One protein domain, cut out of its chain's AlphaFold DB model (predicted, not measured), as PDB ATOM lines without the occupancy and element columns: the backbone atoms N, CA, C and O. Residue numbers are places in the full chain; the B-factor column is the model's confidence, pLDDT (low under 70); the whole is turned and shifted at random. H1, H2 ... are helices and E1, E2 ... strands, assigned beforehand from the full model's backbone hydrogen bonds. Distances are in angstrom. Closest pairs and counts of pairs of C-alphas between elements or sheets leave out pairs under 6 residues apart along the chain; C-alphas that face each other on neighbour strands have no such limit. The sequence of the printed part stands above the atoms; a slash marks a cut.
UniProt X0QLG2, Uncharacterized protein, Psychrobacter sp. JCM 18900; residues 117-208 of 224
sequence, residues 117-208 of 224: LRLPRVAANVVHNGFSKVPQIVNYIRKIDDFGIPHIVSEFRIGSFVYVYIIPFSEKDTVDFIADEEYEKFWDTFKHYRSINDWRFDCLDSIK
ATOM      1  N   LEU A 117     137.185 137.377  65.918       88.50
ATOM      2  CA  LEU A 117     136.137 136.541  65.346       88.50
ATOM      3  C   LEU A 117     134.802 137.177  65.667       88.50
ATOM      4  O   LEU A 117     134.631 137.730  66.748       88.50
ATOM      5  N   ARG A 118     133.866 137.080  64.731       92.50
ATOM      6  CA  ARG A 118     132.465 137.405  64.979       92.50
ATOM      7  C   ARG A 118     131.858 136.287  65.835       92.50
ATOM      8  O   ARG A 118     132.233 135.125  65.679       92.50
ATOM      9  N   LEU A 119     130.955 136.642  66.742       95.38
ATOM     10  CA  LEU A 119     130.272 135.708  67.638       95.38
ATOM     11  C   LEU A 119     128.765 135.996  67.632       95.38
ATOM     12  O   LEU A 119     128.383 137.144  67.377       95.38
ATOM     13  N   PRO A 120     127.920 134.999  67.949       96.88
ATOM     14  CA  PRO A 120     126.504 135.229  68.209       96.88
ATOM     15  C   PRO A 120     126.281 136.289  69.290       96.88
ATOM     16  O   PRO A 120     127.134 136.522  70.148       96.88
ATOM     17  N   ARG A 121     125.105 136.916  69.297       97.38
ATOM     18  CA  ARG A 121     124.733 137.864  70.357       97.38
ATOM     19  C   ARG A 121     124.433 137.120  71.662       97.38
ATOM     20  O   ARG A 121     123.839 136.040  71.657       97.38
ATOM     21  N   VAL A 122     124.794 137.707  72.797       97.19
ATOM     22  CA  VAL A 122     124.384 137.212  74.119       97.19
ATOM     23  C   VAL A 122     123.150 137.979  74.560       97.19
ATOM     24  O   VAL A 122     123.198 139.200  74.672       97.19
ATOM     25  N   ALA A 123     122.051 137.281  74.828       96.31
ATOM     26  CA  ALA A 123     120.880 137.912  75.415       96.31
ATOM     27  C   ALA A 123     121.076 138.009  76.933       96.31
ATOM     28  O   ALA A 123     121.338 137.009  77.599       96.31
ATOM     29  N   ALA A 124     120.958 139.209  77.487       92.06
ATOM     30  CA  ALA A 124     121.104 139.501  78.903       92.06
ATOM     31  C   ALA A 124     119.829 140.158  79.444       92.06
ATOM     32  O   ALA A 124     119.237 141.017  78.791       92.06
ATOM     33  N   ASN A 125     119.414 139.777  80.648       88.12
ATOM     34  CA  ASN A 125     118.262 140.364  81.331       88.12
ATOM     35  C   ASN A 125     118.526 140.489  82.837       88.12
ATOM     36  O   ASN A 125     119.316 139.726  83.408       88.12
ATOM     37  N   VAL A 126     117.845 141.441  83.476       81.19
ATOM     38  CA  VAL A 126     117.814 141.604  84.931       81.19
ATOM     39  C   VAL A 126     116.417 141.265  85.433       81.19
ATOM     40  O   VAL A 126     115.488 142.060  85.350       81.19
ATOM     41  N   VAL A 127     116.272 140.076  86.004       77.06
ATOM     42  CA  VAL A 127     115.004 139.595  86.537       77.06
ATOM     43  C   VAL A 127     114.816 140.112  87.964       77.06
ATOM     44  O   VAL A 127     115.554 139.764  88.891       77.06
ATOM     45  N   HIS A 128     113.790 140.941  88.146       66.81
ATOM     46  CA  HIS A 128     113.467 141.559  89.434       66.81
ATOM     47  C   HIS A 128     112.773 140.602  90.423       66.81
ATOM     48  O   HIS A 128     112.924 140.767  91.631       66.81
ATOM     49  N   ASN A 129     112.089 139.559  89.928       62.81
ATOM     50  CA  ASN A 129     111.423 138.535  90.740       62.81
ATOM     51  C   ASN A 129     112.081 137.159  90.543       62.81
ATOM     52  O   ASN A 129     112.127 136.654  89.428       62.81
ATOM     53  N   GLY A 130     112.546 136.521  91.621       61.22
ATOM     54  CA  GLY A 130     113.212 135.208  91.543       61.22
ATOM     55  C   GLY A 130     114.730 135.248  91.730       61.22
ATOM     56  O   GLY A 130     115.447 134.448  91.136       61.22
ATOM     57  N   PHE A 131     115.219 136.171  92.567       68.94
ATOM     58  CA  PHE A 131     116.620 136.232  92.983       68.94
ATOM     59  C   PHE A 131     117.107 134.872  93.509       68.94
ATOM     60  O   PHE A 131     116.608 134.371  94.521       68.94
ATOM     61  N   SER A 132     118.123 134.305  92.854       67.69
ATOM     62  CA  SER A 132     118.802 133.106  93.342       67.69
ATOM     63  C   SER A 132     120.096 133.477  94.059       67.69
ATOM     64  O   SER A 132     120.969 134.146  93.507       67.69
ATOM     65  N   LYS A 133     120.261 132.974  95.288       68.50
ATOM     66  CA  LYS A 133     121.514 133.111  96.054       68.50
ATOM     67  C   LYS A 133     122.658 132.274  95.483       68.50
ATOM     68  O   LYS A 133     123.811 132.520  95.829       68.50
ATOM     69  N   VAL A 134     122.344 131.283  94.651       78.38
ATOM     70  CA  VAL A 134     123.320 130.378  94.041       78.38
ATOM     71  C   VAL A 134     123.298 130.526  92.520       78.38
ATOM     72  O   VAL A 134     122.212 130.651  91.946       78.38
ATOM     73  N   PRO A 135     124.462 130.516  91.847       84.38
ATOM     74  CA  PRO A 135     124.500 130.464  90.393       84.38
ATOM     75  C   PRO A 135     123.825 129.191  89.869       84.38
ATOM     76  O   PRO A 135     123.951 128.126  90.476       84.38
ATOM     77  N   GLN A 136     123.123 129.297  88.746       90.69
ATOM     78  CA  GLN A 136     122.462 128.182  88.067       90.69
ATOM     79  C   GLN A 136     122.841 128.189  86.589       90.69
ATOM     80  O   GLN A 136     123.035 129.248  85.997       90.69
ATOM     81  N   ILE A 137     122.947 127.007  85.993       94.75
ATOM     82  CA  ILE A 137     123.241 126.825  84.572       94.75
ATOM     83  C   ILE A 137     122.290 125.771  84.014       94.75
ATOM     84  O   ILE A 137     122.131 124.700  84.604       94.75
ATOM     85  N   VAL A 138     121.651 126.083  82.892       96.19
ATOM     86  CA  VAL A 138     120.814 125.152  82.133       96.19
ATOM     87  C   VAL A 138     121.371 125.057  80.722       96.19
ATOM     88  O   VAL A 138     121.469 126.062  80.022       96.19
ATOM     89  N   ASN A 139     121.718 123.842  80.303       97.56
ATOM     90  CA  ASN A 139     122.234 123.560  78.968       97.56
ATOM     91  C   ASN A 139     121.118 122.935  78.121       97.56
ATOM     92  O   ASN A 139     120.679 121.814  78.385       97.56
ATOM     93  N   TYR A 140     120.663 123.655  77.101       96.56
ATOM     94  CA  TYR A 140     119.728 123.168  76.095       96.56
ATOM     95  C   TYR A 140     120.512 122.546  74.946       96.56
ATOM     96  O   TYR A 140     121.408 123.175  74.389       96.56
ATOM     97  N   ILE A 141     120.161 121.312  74.592       96.69
ATOM     98  CA  ILE A 141     120.849 120.541  73.557       96.69
ATOM     99  C   ILE A 141     119.836 120.159  72.489       96.69
ATOM    100  O   ILE A 141     118.815 119.527  72.793       96.69
ATOM    101  N   ARG A 142     120.118 120.528  71.241       95.12
ATOM    102  CA  ARG A 142     119.275 120.192  70.097       95.12
ATOM    103  C   ARG A 142     119.220 118.676  69.897       95.12
ATOM    104  O   ARG A 142     120.245 118.002  69.844       95.12
ATOM    105  N   LYS A 143     117.999 118.146  69.777       92.44
ATOM    106  CA  LYS A 143     117.719 116.712  69.548       92.44
ATOM    107  C   LYS A 143     117.153 116.400  68.162       92.44
ATOM    108  O   LYS A 143     116.976 115.232  67.844       92.44
ATOM    109  N   ILE A 144     116.815 117.431  67.393       89.94
ATOM    110  CA  ILE A 144     116.160 117.317  66.090       89.94
ATOM    111  C   ILE A 144     117.071 117.854  64.988       89.94
ATOM    112  O   ILE A 144     117.909 118.729  65.234       89.94
ATOM    113  N   ASP A 145     116.846 117.390  63.765       88.88
ATOM    114  CA  ASP A 145     117.567 117.831  62.566       88.88
ATOM    115  C   ASP A 145     117.032 119.172  62.025       88.88
ATOM    116  O   ASP A 145     116.851 119.356  60.824       88.88
ATOM    117  N   ASP A 146     116.761 120.125  62.923       90.19
ATOM    118  CA  ASP A 146     116.475 121.519  62.573       90.19
ATOM    119  C   ASP A 146     117.719 122.374  62.818       90.19
ATOM    120  O   ASP A 146     117.984 122.832  63.929       90.19
ATOM    121  N   PHE A 147     118.498 122.587  61.762       89.69
ATOM    122  CA  PHE A 147     119.720 123.389  61.813       89.69
ATOM    123  C   PHE A 147     119.463 124.902  61.908       89.69
ATOM    124  O   PHE A 147     120.407 125.676  62.006       89.69
ATOM    125  N   GLY A 148     118.194 125.334  61.924       90.44
ATOM    126  CA  GLY A 148     117.817 126.699  62.294       90.44
ATOM    127  C   GLY A 148     117.892 126.974  63.796       90.44
ATOM    128  O   GLY A 148     117.621 128.098  64.210       90.44
ATOM    129  N   ILE A 149     118.222 125.964  64.603       93.62
ATOM    130  CA  ILE A 149     118.396 126.067  66.049       93.62
ATOM    131  C   ILE A 149     119.831 125.631  66.393       93.62
ATOM    132  O   ILE A 149     120.291 124.602  65.885       93.62
ATOM    133  N   PRO A 150     120.543 126.352  67.275       96.50
ATOM    134  CA  PRO A 150     121.912 126.006  67.633       96.50
ATOM    135  C   PRO A 150     122.004 124.634  68.294       96.50
ATOM    136  O   PRO A 150     121.092 124.217  69.015       96.50
ATOM    137  N   HIS A 151     123.120 123.936  68.094       96.94
ATOM    138  CA  HIS A 151     123.368 122.644  68.723       96.94
ATOM    139  C   HIS A 151     123.278 122.754  70.245       96.94
ATOM    140  O   HIS A 151     122.600 121.935  70.875       96.94
ATOM    141  N   ILE A 152     123.926 123.766  70.832       97.75
ATOM    142  CA  ILE A 152     123.902 124.012  72.275       97.75
ATOM    143  C   ILE A 152     123.640 125.487  72.565       97.75
ATOM    144  O   ILE A 152     124.343 126.379  72.084       97.75
ATOM    145  N   VAL A 153     122.659 125.715  73.432       97.69
ATOM    146  CA  VAL A 153     122.328 127.018  74.014       97.69
ATOM    147  C   VAL A 153     122.392 126.882  75.523       97.69
ATOM    148  O   VAL A 153     122.006 125.857  76.083       97.69
ATOM    149  N   SER A 154     122.896 127.891  76.213       98.06
ATOM    150  CA  SER A 154     123.017 127.873  77.667       98.06
ATOM    151  C   SER A 154     122.347 129.082  78.284       98.06
ATOM    152  O   SER A 154     122.495 130.198  77.795       98.06
ATOM    153  N   GLU A 155     121.625 128.843  79.371       96.25
ATOM    154  CA  GLU A 155     121.105 129.877  80.253       96.25
ATOM    155  C   GLU A 155     121.909 129.861  81.551       96.25
ATOM    156  O   GLU A 155     121.849 128.902  82.319       96.25
ATOM    157  N   PHE A 156     122.654 130.931  81.805       93.38
ATOM    158  CA  PHE A 156     123.378 131.134  83.050       93.38
ATOM    159  C   PHE A 156     122.675 132.187  83.901       93.38
ATOM    160  O   PHE A 156     122.468 133.318  83.459       93.38
ATOM    161  N   ARG A 157     122.338 131.825  85.140       88.75
ATOM    162  CA  ARG A 157     121.714 132.717  86.116       88.75
ATOM    163  C   ARG A 157     122.629 132.961  87.299       88.75
ATOM    164  O   ARG A 157     123.171 132.018  87.875       88.75
ATOM    165  N   ILE A 158     122.742 134.214  87.718       82.06
ATOM    166  CA  ILE A 158     123.425 134.584  88.959       82.06
ATOM    167  C   ILE A 158     122.754 135.800  89.599       82.06
ATOM    168  O   ILE A 158     122.690 136.876  89.011       82.06
ATOM    169  N   GLY A 159     122.244 135.643  90.823       78.62
ATOM    170  CA  GLY A 159     121.454 136.694  91.462       78.62
ATOM    171  C   GLY A 159     120.191 136.995  90.655       78.62
ATOM    172  O   GLY A 159     119.338 136.124  90.497       78.62
ATOM    173  N   SER A 160     120.097 138.226  90.151       79.38
ATOM    174  CA  SER A 160     119.032 138.689  89.248       79.38
ATOM    175  C   SER A 160     119.414 138.619  87.767       79.38
ATOM    176  O   SER A 160     118.585 138.923  86.919       79.38
ATOM    177  N   PHE A 161     120.644 138.238  87.425       82.94
ATOM    178  CA  PHE A 161     121.118 138.239  86.041       82.94
ATOM    179  C   PHE A 161     120.792 136.934  85.355       82.94
ATOM    180  O   PHE A 161     120.980 135.862  85.933       82.94
ATOM    181  N   VAL A 162     120.362 137.047  84.106       90.19
ATOM    182  CA  VAL A 162     120.157 135.926  83.198       90.19
ATOM    183  C   VAL A 162     120.926 136.219  81.921       90.19
ATOM    184  O   VAL A 162     120.746 137.279  81.328       90.19
ATOM    185  N   TYR A 163     121.764 135.275  81.509       93.94
ATOM    186  CA  TYR A 163     122.481 135.298  80.240       93.94
ATOM    187  C   TYR A 163     122.061 134.082  79.425       93.94
ATOM    188  O   TYR A 163     122.221 132.957  79.893       93.94
ATOM    189  N   VAL A 164     121.573 134.296  78.208       97.06
ATOM    190  CA  VAL A 164     121.281 133.245  77.231       97.06
ATOM    191  C   VAL A 164     122.256 133.395  76.071       97.06
ATOM    192  O   VAL A 164     122.336 134.454  75.447       97.06
ATOM    193  N   TYR A 165     123.034 132.351  75.803       97.88
ATOM    194  CA  TYR A 165     124.113 132.391  74.819       97.88
ATOM    195  C   TYR A 165     124.264 131.065  74.078       97.88
ATOM    196  O   TYR A 165     123.983 129.989  74.608       97.88
ATOM    197  N   ILE A 166     124.722 131.166  72.833       98.06
ATOM    198  CA  ILE A 166     124.985 130.036  71.940       98.06
ATOM    199  C   ILE A 166     126.430 129.573  72.137       98.06
ATOM    200  O   ILE A 166     127.330 130.399  72.292       98.06
ATOM    201  N   ILE A 167     126.689 128.267  72.105       97.94
ATOM    202  CA  ILE A 167     128.066 127.760  72.065       97.94
ATOM    203  C   ILE A 167     128.549 127.754  70.611       97.94
ATOM    204  O   ILE A 167     128.031 126.976  69.814       97.94
ATOM    205  N   PRO A 168     129.522 128.606  70.238       96.88
ATOM    206  CA  PRO A 168     129.920 128.774  68.849       96.88
ATOM    207  C   PRO A 168     130.816 127.624  68.394       96.88
ATOM    208  O   PRO A 168     131.477 126.971  69.209       96.88
ATOM    209  N   PHE A 169     130.930 127.463  67.076       96.06
ATOM    210  CA  PHE A 169     131.862 126.539  66.420       96.06
ATOM    211  C   PHE A 169     131.599 125.059  66.724       96.06
ATOM    212  O   PHE A 169     132.539 124.260  66.767       96.06
ATOM    213  N   SER A 170     130.340 124.683  66.952       96.62
ATOM    214  CA  SER A 170     130.011 123.267  67.037       96.62
ATOM    215  C   SER A 170     130.054 122.613  65.658       96.62
ATOM    216  O   SER A 170     129.531 123.156  64.692       96.62
ATOM    217  N   GLU A 171     130.607 121.402  65.575       95.94
ATOM    218  CA  GLU A 171     130.628 120.599  64.342       95.94
ATOM    219  C   GLU A 171     129.218 120.171  63.880       95.94
ATOM    220  O   GLU A 171     129.049 119.721  62.750       95.94
ATOM    221  N   LYS A 172     128.198 120.327  64.736       95.44
ATOM    222  CA  LYS A 172     126.789 120.030  64.430       95.44
ATOM    223  C   LYS A 172     125.993 121.214  63.888       95.44
ATOM    224  O   LYS A 172     124.843 121.018  63.488       95.44
ATOM    225  N   ASP A 173     126.569 122.410  63.894       96.19
ATOM    226  CA  ASP A 173     125.920 123.608  63.374       96.19
ATOM    227  C   ASP A 173     126.326 123.851  61.920       96.19
ATOM    228  O   ASP A 173     127.490 123.715  61.550       96.19
ATOM    229  N   THR A 174     125.348 124.196  61.079       93.62
ATOM    230  CA  THR A 174     125.574 124.529  59.661       93.62
ATOM    231  C   THR A 174     125.625 126.034  59.413       93.62
ATOM    232  O   THR A 174     125.946 126.455  58.305       93.62
ATOM    233  N   VAL A 175     125.278 126.830  60.425       94.06
ATOM    234  CA  VAL A 175     125.305 128.296  60.435       94.06
ATOM    235  C   VAL A 175     125.931 128.771  61.743       94.06
ATOM    236  O   VAL A 175     125.993 128.016  62.715       94.06
ATOM    237  N   ASP A 176     126.416 130.008  61.772       94.75
ATOM    238  CA  ASP A 176     127.115 130.562  62.932       94.75
ATOM    239  C   ASP A 176     126.231 131.434  63.834       94.75
ATOM    240  O   ASP A 176     126.676 131.783  64.924       94.75
ATOM    241  N   PHE A 177     124.987 131.729  63.431       96.56
ATOM    242  CA  PHE A 177     124.011 132.540  64.178       96.56
ATOM    243  C   PHE A 177     124.490 133.972  64.462       96.56
ATOM    244  O   PHE A 177     124.110 134.589  65.465       96.56
ATOM    245  N   ILE A 178     125.350 134.500  63.591       96.25
ATOM    246  CA  ILE A 178     125.865 135.871  63.664       96.25
ATOM    247  C   ILE A 178     124.932 136.831  62.926       96.25
ATOM    248  O   ILE A 178     124.816 137.993  63.323       96.25
ATOM    249  N   ALA A 179     124.285 136.367  61.856       95.81
ATOM    250  CA  ALA A 179     123.305 137.151  61.118       95.81
ATOM    251  C   ALA A 179     122.015 137.324  61.935       95.81
ATOM    252  O   ALA A 179     121.550 136.387  62.589       95.81
ATOM    253  N   ASP A 180     121.410 138.516  61.865       95.12
ATOM    254  CA  ASP A 180     120.197 138.832  62.627       95.12
ATOM    255  C   ASP A 180     119.056 137.855  62.302       95.12
ATOM    256  O   ASP A 180     118.398 137.362  63.209       95.12
ATOM    257  N   GLU A 181     118.869 137.498  61.029       95.31
ATOM    258  CA  GLU A 181     117.809 136.582  60.581       95.31
ATOM    259  C   GLU A 181     117.909 135.189  61.231       95.31
ATOM    260  O   GLU A 181     116.915 134.634  61.705       95.31
ATOM    261  N   GLU A 182     119.120 134.633  61.295       95.50
ATOM    262  CA  GLU A 182     119.388 133.328  61.906       95.50
ATOM    263  C   GLU A 182     119.222 133.389  63.426       95.50
ATOM    264  O   GLU A 182     118.656 132.478  64.039       95.50
ATOM    265  N   TYR A 183     119.679 134.484  64.036       95.88
ATOM    266  CA  TYR A 183     119.554 134.697  65.470       95.88
ATOM    267  C   TYR A 183     118.096 134.856  65.903       95.88
ATOM    268  O   TYR A 183     117.684 134.236  66.880       95.88
ATOM    269  N   GLU A 184     117.299 135.658  65.193       93.94
ATOM    270  CA  GLU A 184     115.880 135.850  65.515       93.94
ATOM    271  C   GLU A 184     115.097 134.541  65.369       93.94
ATOM    272  O   GLU A 184     114.274 134.217  66.225       93.94
ATOM    273  N   LYS A 185     115.406 133.722  64.352       92.62
ATOM    274  CA  LYS A 185     114.802 132.388  64.200       92.62
ATOM    275  C   LYS A 185     115.077 131.496  65.417       92.62
ATOM    276  O   LYS A 185     114.165 130.843  65.934       92.62
ATOM    277  N   PHE A 186     116.321 131.482  65.894       93.00
ATOM    278  CA  PHE A 186     116.685 130.820  67.146       93.00
ATOM    279  C   PHE A 186     115.888 131.392  68.328       93.00
ATOM    280  O   PHE A 186     115.266 130.633  69.076       93.00
ATOM    281  N   TRP A 187     115.898 132.714  68.498       94.38
ATOM    282  CA  TRP A 187     115.303 133.386  69.651       94.38
ATOM    283  C   TRP A 187     113.798 133.114  69.757       94.38
ATOM    284  O   TRP A 187     113.281 132.820  70.838       94.38
ATOM    285  N   ASP A 188     113.116 133.064  68.615       91.56
ATOM    286  CA  ASP A 188     111.690 132.760  68.499       91.56
ATOM    287  C   ASP A 188     111.312 131.333  68.913       91.56
ATOM    288  O   ASP A 188     110.152 131.062  69.250       91.56
ATOM    289  N   THR A 189     112.285 130.423  68.980       90.38
ATOM    290  CA  THR A 189     112.079 129.065  69.502       90.38
ATOM    291  C   THR A 189     111.824 129.089  71.014       90.38
ATOM    292  O   THR A 189     111.015 128.314  71.536       90.38
ATOM    293  N   PHE A 190     112.450 130.016  71.742       90.50
ATOM    294  CA  PHE A 190     112.350 130.135  73.197       90.50
ATOM    295  C   PHE A 190     111.254 131.133  73.601       90.50
ATOM    296  O   PHE A 190     111.509 132.187  74.182       90.50
ATOM    297  N   LYS A 191     109.989 130.769  73.347       89.75
ATOM    298  CA  LYS A 191     108.810 131.634  73.593       89.75
ATOM    299  C   LYS A 191     108.733 132.232  75.006       89.75
ATOM    300  O   LYS A 191     108.234 133.340  75.172       89.75
ATOM    301  N   HIS A 192     109.229 131.514  76.014       88.25
ATOM    302  CA  HIS A 192     109.260 131.986  77.399       88.25
ATOM    303  C   HIS A 192     110.239 133.152  77.608       88.25
ATOM    304  O   HIS A 192     109.950 134.039  78.406       88.25
ATOM    305  N   TYR A 193     111.350 133.216  76.866       88.81
ATOM    306  CA  TYR A 193     112.217 134.396  76.884       88.81
ATOM    307  C   TYR A 193     111.549 135.572  76.187       88.81
ATOM    308  O   TYR A 193     111.546 136.669  76.736       88.81
ATOM    309  N   ARG A 194     110.893 135.341  75.043       82.88
ATOM    310  CA  ARG A 194     110.172 136.391  74.303       82.88
ATOM    311  C   ARG A 194     109.016 137.014  75.093       82.88
ATOM    312  O   ARG A 194     108.685 138.171  74.865       82.88
ATOM    313  N   SER A 195     108.406 136.274  76.022       84.50
ATOM    314  CA  SER A 195     107.362 136.815  76.908       84.50
ATOM    315  C   SER A 195     107.884 137.738  78.015       84.50
ATOM    316  O   SER A 195     107.086 138.321  78.746       84.50
ATOM    317  N   ILE A 196     109.204 137.856  78.162       85.50
ATOM    318  CA  ILE A 196     109.861 138.727  79.135       85.50
ATOM    319  C   ILE A 196     110.354 139.975  78.395       85.50
ATOM    320  O   ILE A 196     110.958 139.874  77.329       85.50
ATOM    321  N   ASN A 197     110.100 141.152  78.964       84.69
ATOM    322  CA  ASN A 197     110.566 142.425  78.414       84.69
ATOM    323  C   ASN A 197     112.026 142.707  78.811       84.69
ATOM    324  O   ASN A 197     112.604 142.012  79.643       84.69
ATOM    325  N   ASP A 198     112.608 143.760  78.235       86.38
ATOM    326  CA  ASP A 198     113.891 144.336  78.668       86.38
ATOM    327  C   ASP A 198     115.127 143.435  78.474       86.38
ATOM    328  O   ASP A 198     116.136 143.572  79.167       86.38
ATOM    329  N   TRP A 199     115.083 142.524  77.494       92.00
ATOM    330  CA  TRP A 199     116.291 141.843  77.024       92.00
ATOM    331  C   TRP A 199     117.227 142.813  76.305       92.00
ATOM    332  O   TRP A 199     116.823 143.560  75.414       92.00
ATOM    333  N   ARG A 200     118.506 142.742  76.660       92.50
ATOM    334  CA  ARG A 200     119.612 143.375  75.945       92.50
ATOM    335  C   ARG A 200     120.341 142.315  75.129       92.50
ATOM    336  O   ARG A 200     120.652 141.257  75.658       92.50
ATOM    337  N   PHE A 201     120.651 142.607  73.871       94.88
ATOM    338  CA  PHE A 201     121.406 141.703  73.003       94.88
ATOM    339  C   PHE A 201     122.818 142.252  72.800       94.88
ATOM    340  O   PHE A 201     123.026 143.213  72.063       94.88
ATOM    341  N   ASP A 202     123.782 141.658  73.497       91.94
ATOM    342  CA  ASP A 202     125.162 142.120  73.555       91.94
ATOM    343  C   ASP A 202     126.034 141.461  72.485       91.94
ATOM    344  O   ASP A 202     126.159 140.235  72.421       91.94
ATOM    345  N   CYS A 203     126.718 142.286  71.693       93.50
ATOM    346  CA  CYS A 203     127.815 141.849  70.834       93.50
ATOM    347  C   CYS A 203     129.103 141.786  71.661       93.50
ATOM    348  O   CYS A 203     129.719 142.813  71.952       93.50
ATOM    349  N   LEU A 204     129.512 140.578  72.049       91.81
ATOM    350  CA  LEU A 204     130.709 140.354  72.865       91.81
ATOM    351  C   LEU A 204     131.879 139.791  72.048       91.81
ATOM    352  O   LEU A 204     132.677 139.010  72.552       91.81
ATOM    353  N   ASP A 205     131.980 140.166  70.777       91.62
ATOM    354  CA  ASP A 205     132.985 139.656  69.845       91.62
ATOM    355  C   ASP A 205     134.309 140.441  69.892       91.62
ATOM    356  O   ASP A 205     135.357 139.910  69.533       91.62
ATOM    357  N   SER A 206     134.307 141.689  70.370       90.81
ATOM    358  CA  SER A 206     135.497 142.555  70.425       90.81
ATOM    359  C   SER A 206     136.623 142.011  71.317       90.81
ATOM    360  O   SER A 206     136.431 141.753  72.511       90.81
ATOM    361  N   ILE A 207     137.838 141.945  70.759       90.06
ATOM    362  CA  ILE A 207     139.086 141.677  71.498       90.06
ATOM    363  C   ILE A 207     139.725 142.939  72.094       90.06
ATOM    364  O   ILE A 207     140.732 142.845  72.796       90.06
ATOM    365  N   LYS A 208     139.171 144.126  71.818       89.50
ATOM    366  CA  LYS A 208     139.690 145.382  72.367       89.50
ATOM    367  C   LYS A 208     139.260 145.539  73.816       89.50
ATOM    368  O   LYS A 208     138.100 145.320  74.164       89.50
TER     369      LYS A 208
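This is residues 117 to 208 of the 224 residues of an uncharacterized protein of Psychrobacter sp. JCM 18900 (UniProt X0QLG2). The picture is one twisted sheet of five strands, with helix H1 and short H2 running past it; H1 only grazes it. The links at residues 142 to 151 and 167 to 179 lie at the end where E2 and E4 finish. The 92 printed residues hold E1 E2 E3 E4 H1 H2 E5 along the chain; the sheet's order is E2 E3 E4 E1 E5, antiparallel, and the class is mixed. It is compact, radius of gyration of the C-alphas 13.5 A, spanning 37 by 36 by 22 A.

Find C-alpha 122 at (124.384, 137.212, 74.119), where E1, residues 122 to 126, begins. E2, 132 to 141, spans 23.5 A and bends by 56 degrees at 135; E3, 152 to 159, spans 23.1 A. E4 is 161 to 166, 16.8 A; H1 is 180 to 189, 14.4 A; H2 is 191 to 194. E5, 200 to 202, ends at C-alpha 202 (125.162, 142.120, 73.555).

E1 to E4 form a Greek key: E2 E3 E4 are a meander, antiparallel neighbours in turn, and E1 neighbours E4. Look at N 123 and O 164, 2.9 A; N 138 and O 155, 2.9 A; N 156 and O 163, 2.8 A; and, for E1 and E5, N 124 and O 200, 2.8 A. E4, H1 H2, E5 make a split strand-helix-strand unit, E1 between its strands, with a right-handed crossover. H1 and H2 only just touch, only at the corner, at C-alphas 188 and 194, 7.0 A. H1 has 5 of 6 O i to N i+4 pairs within hydrogen-bond range; H2 is too short for any.

C-alphas 133 and 174 are farthest apart, 37.6 A. The printed part has no cut; E4 to H1 is the long link. Confidence is under 70 at residues 128 to 133.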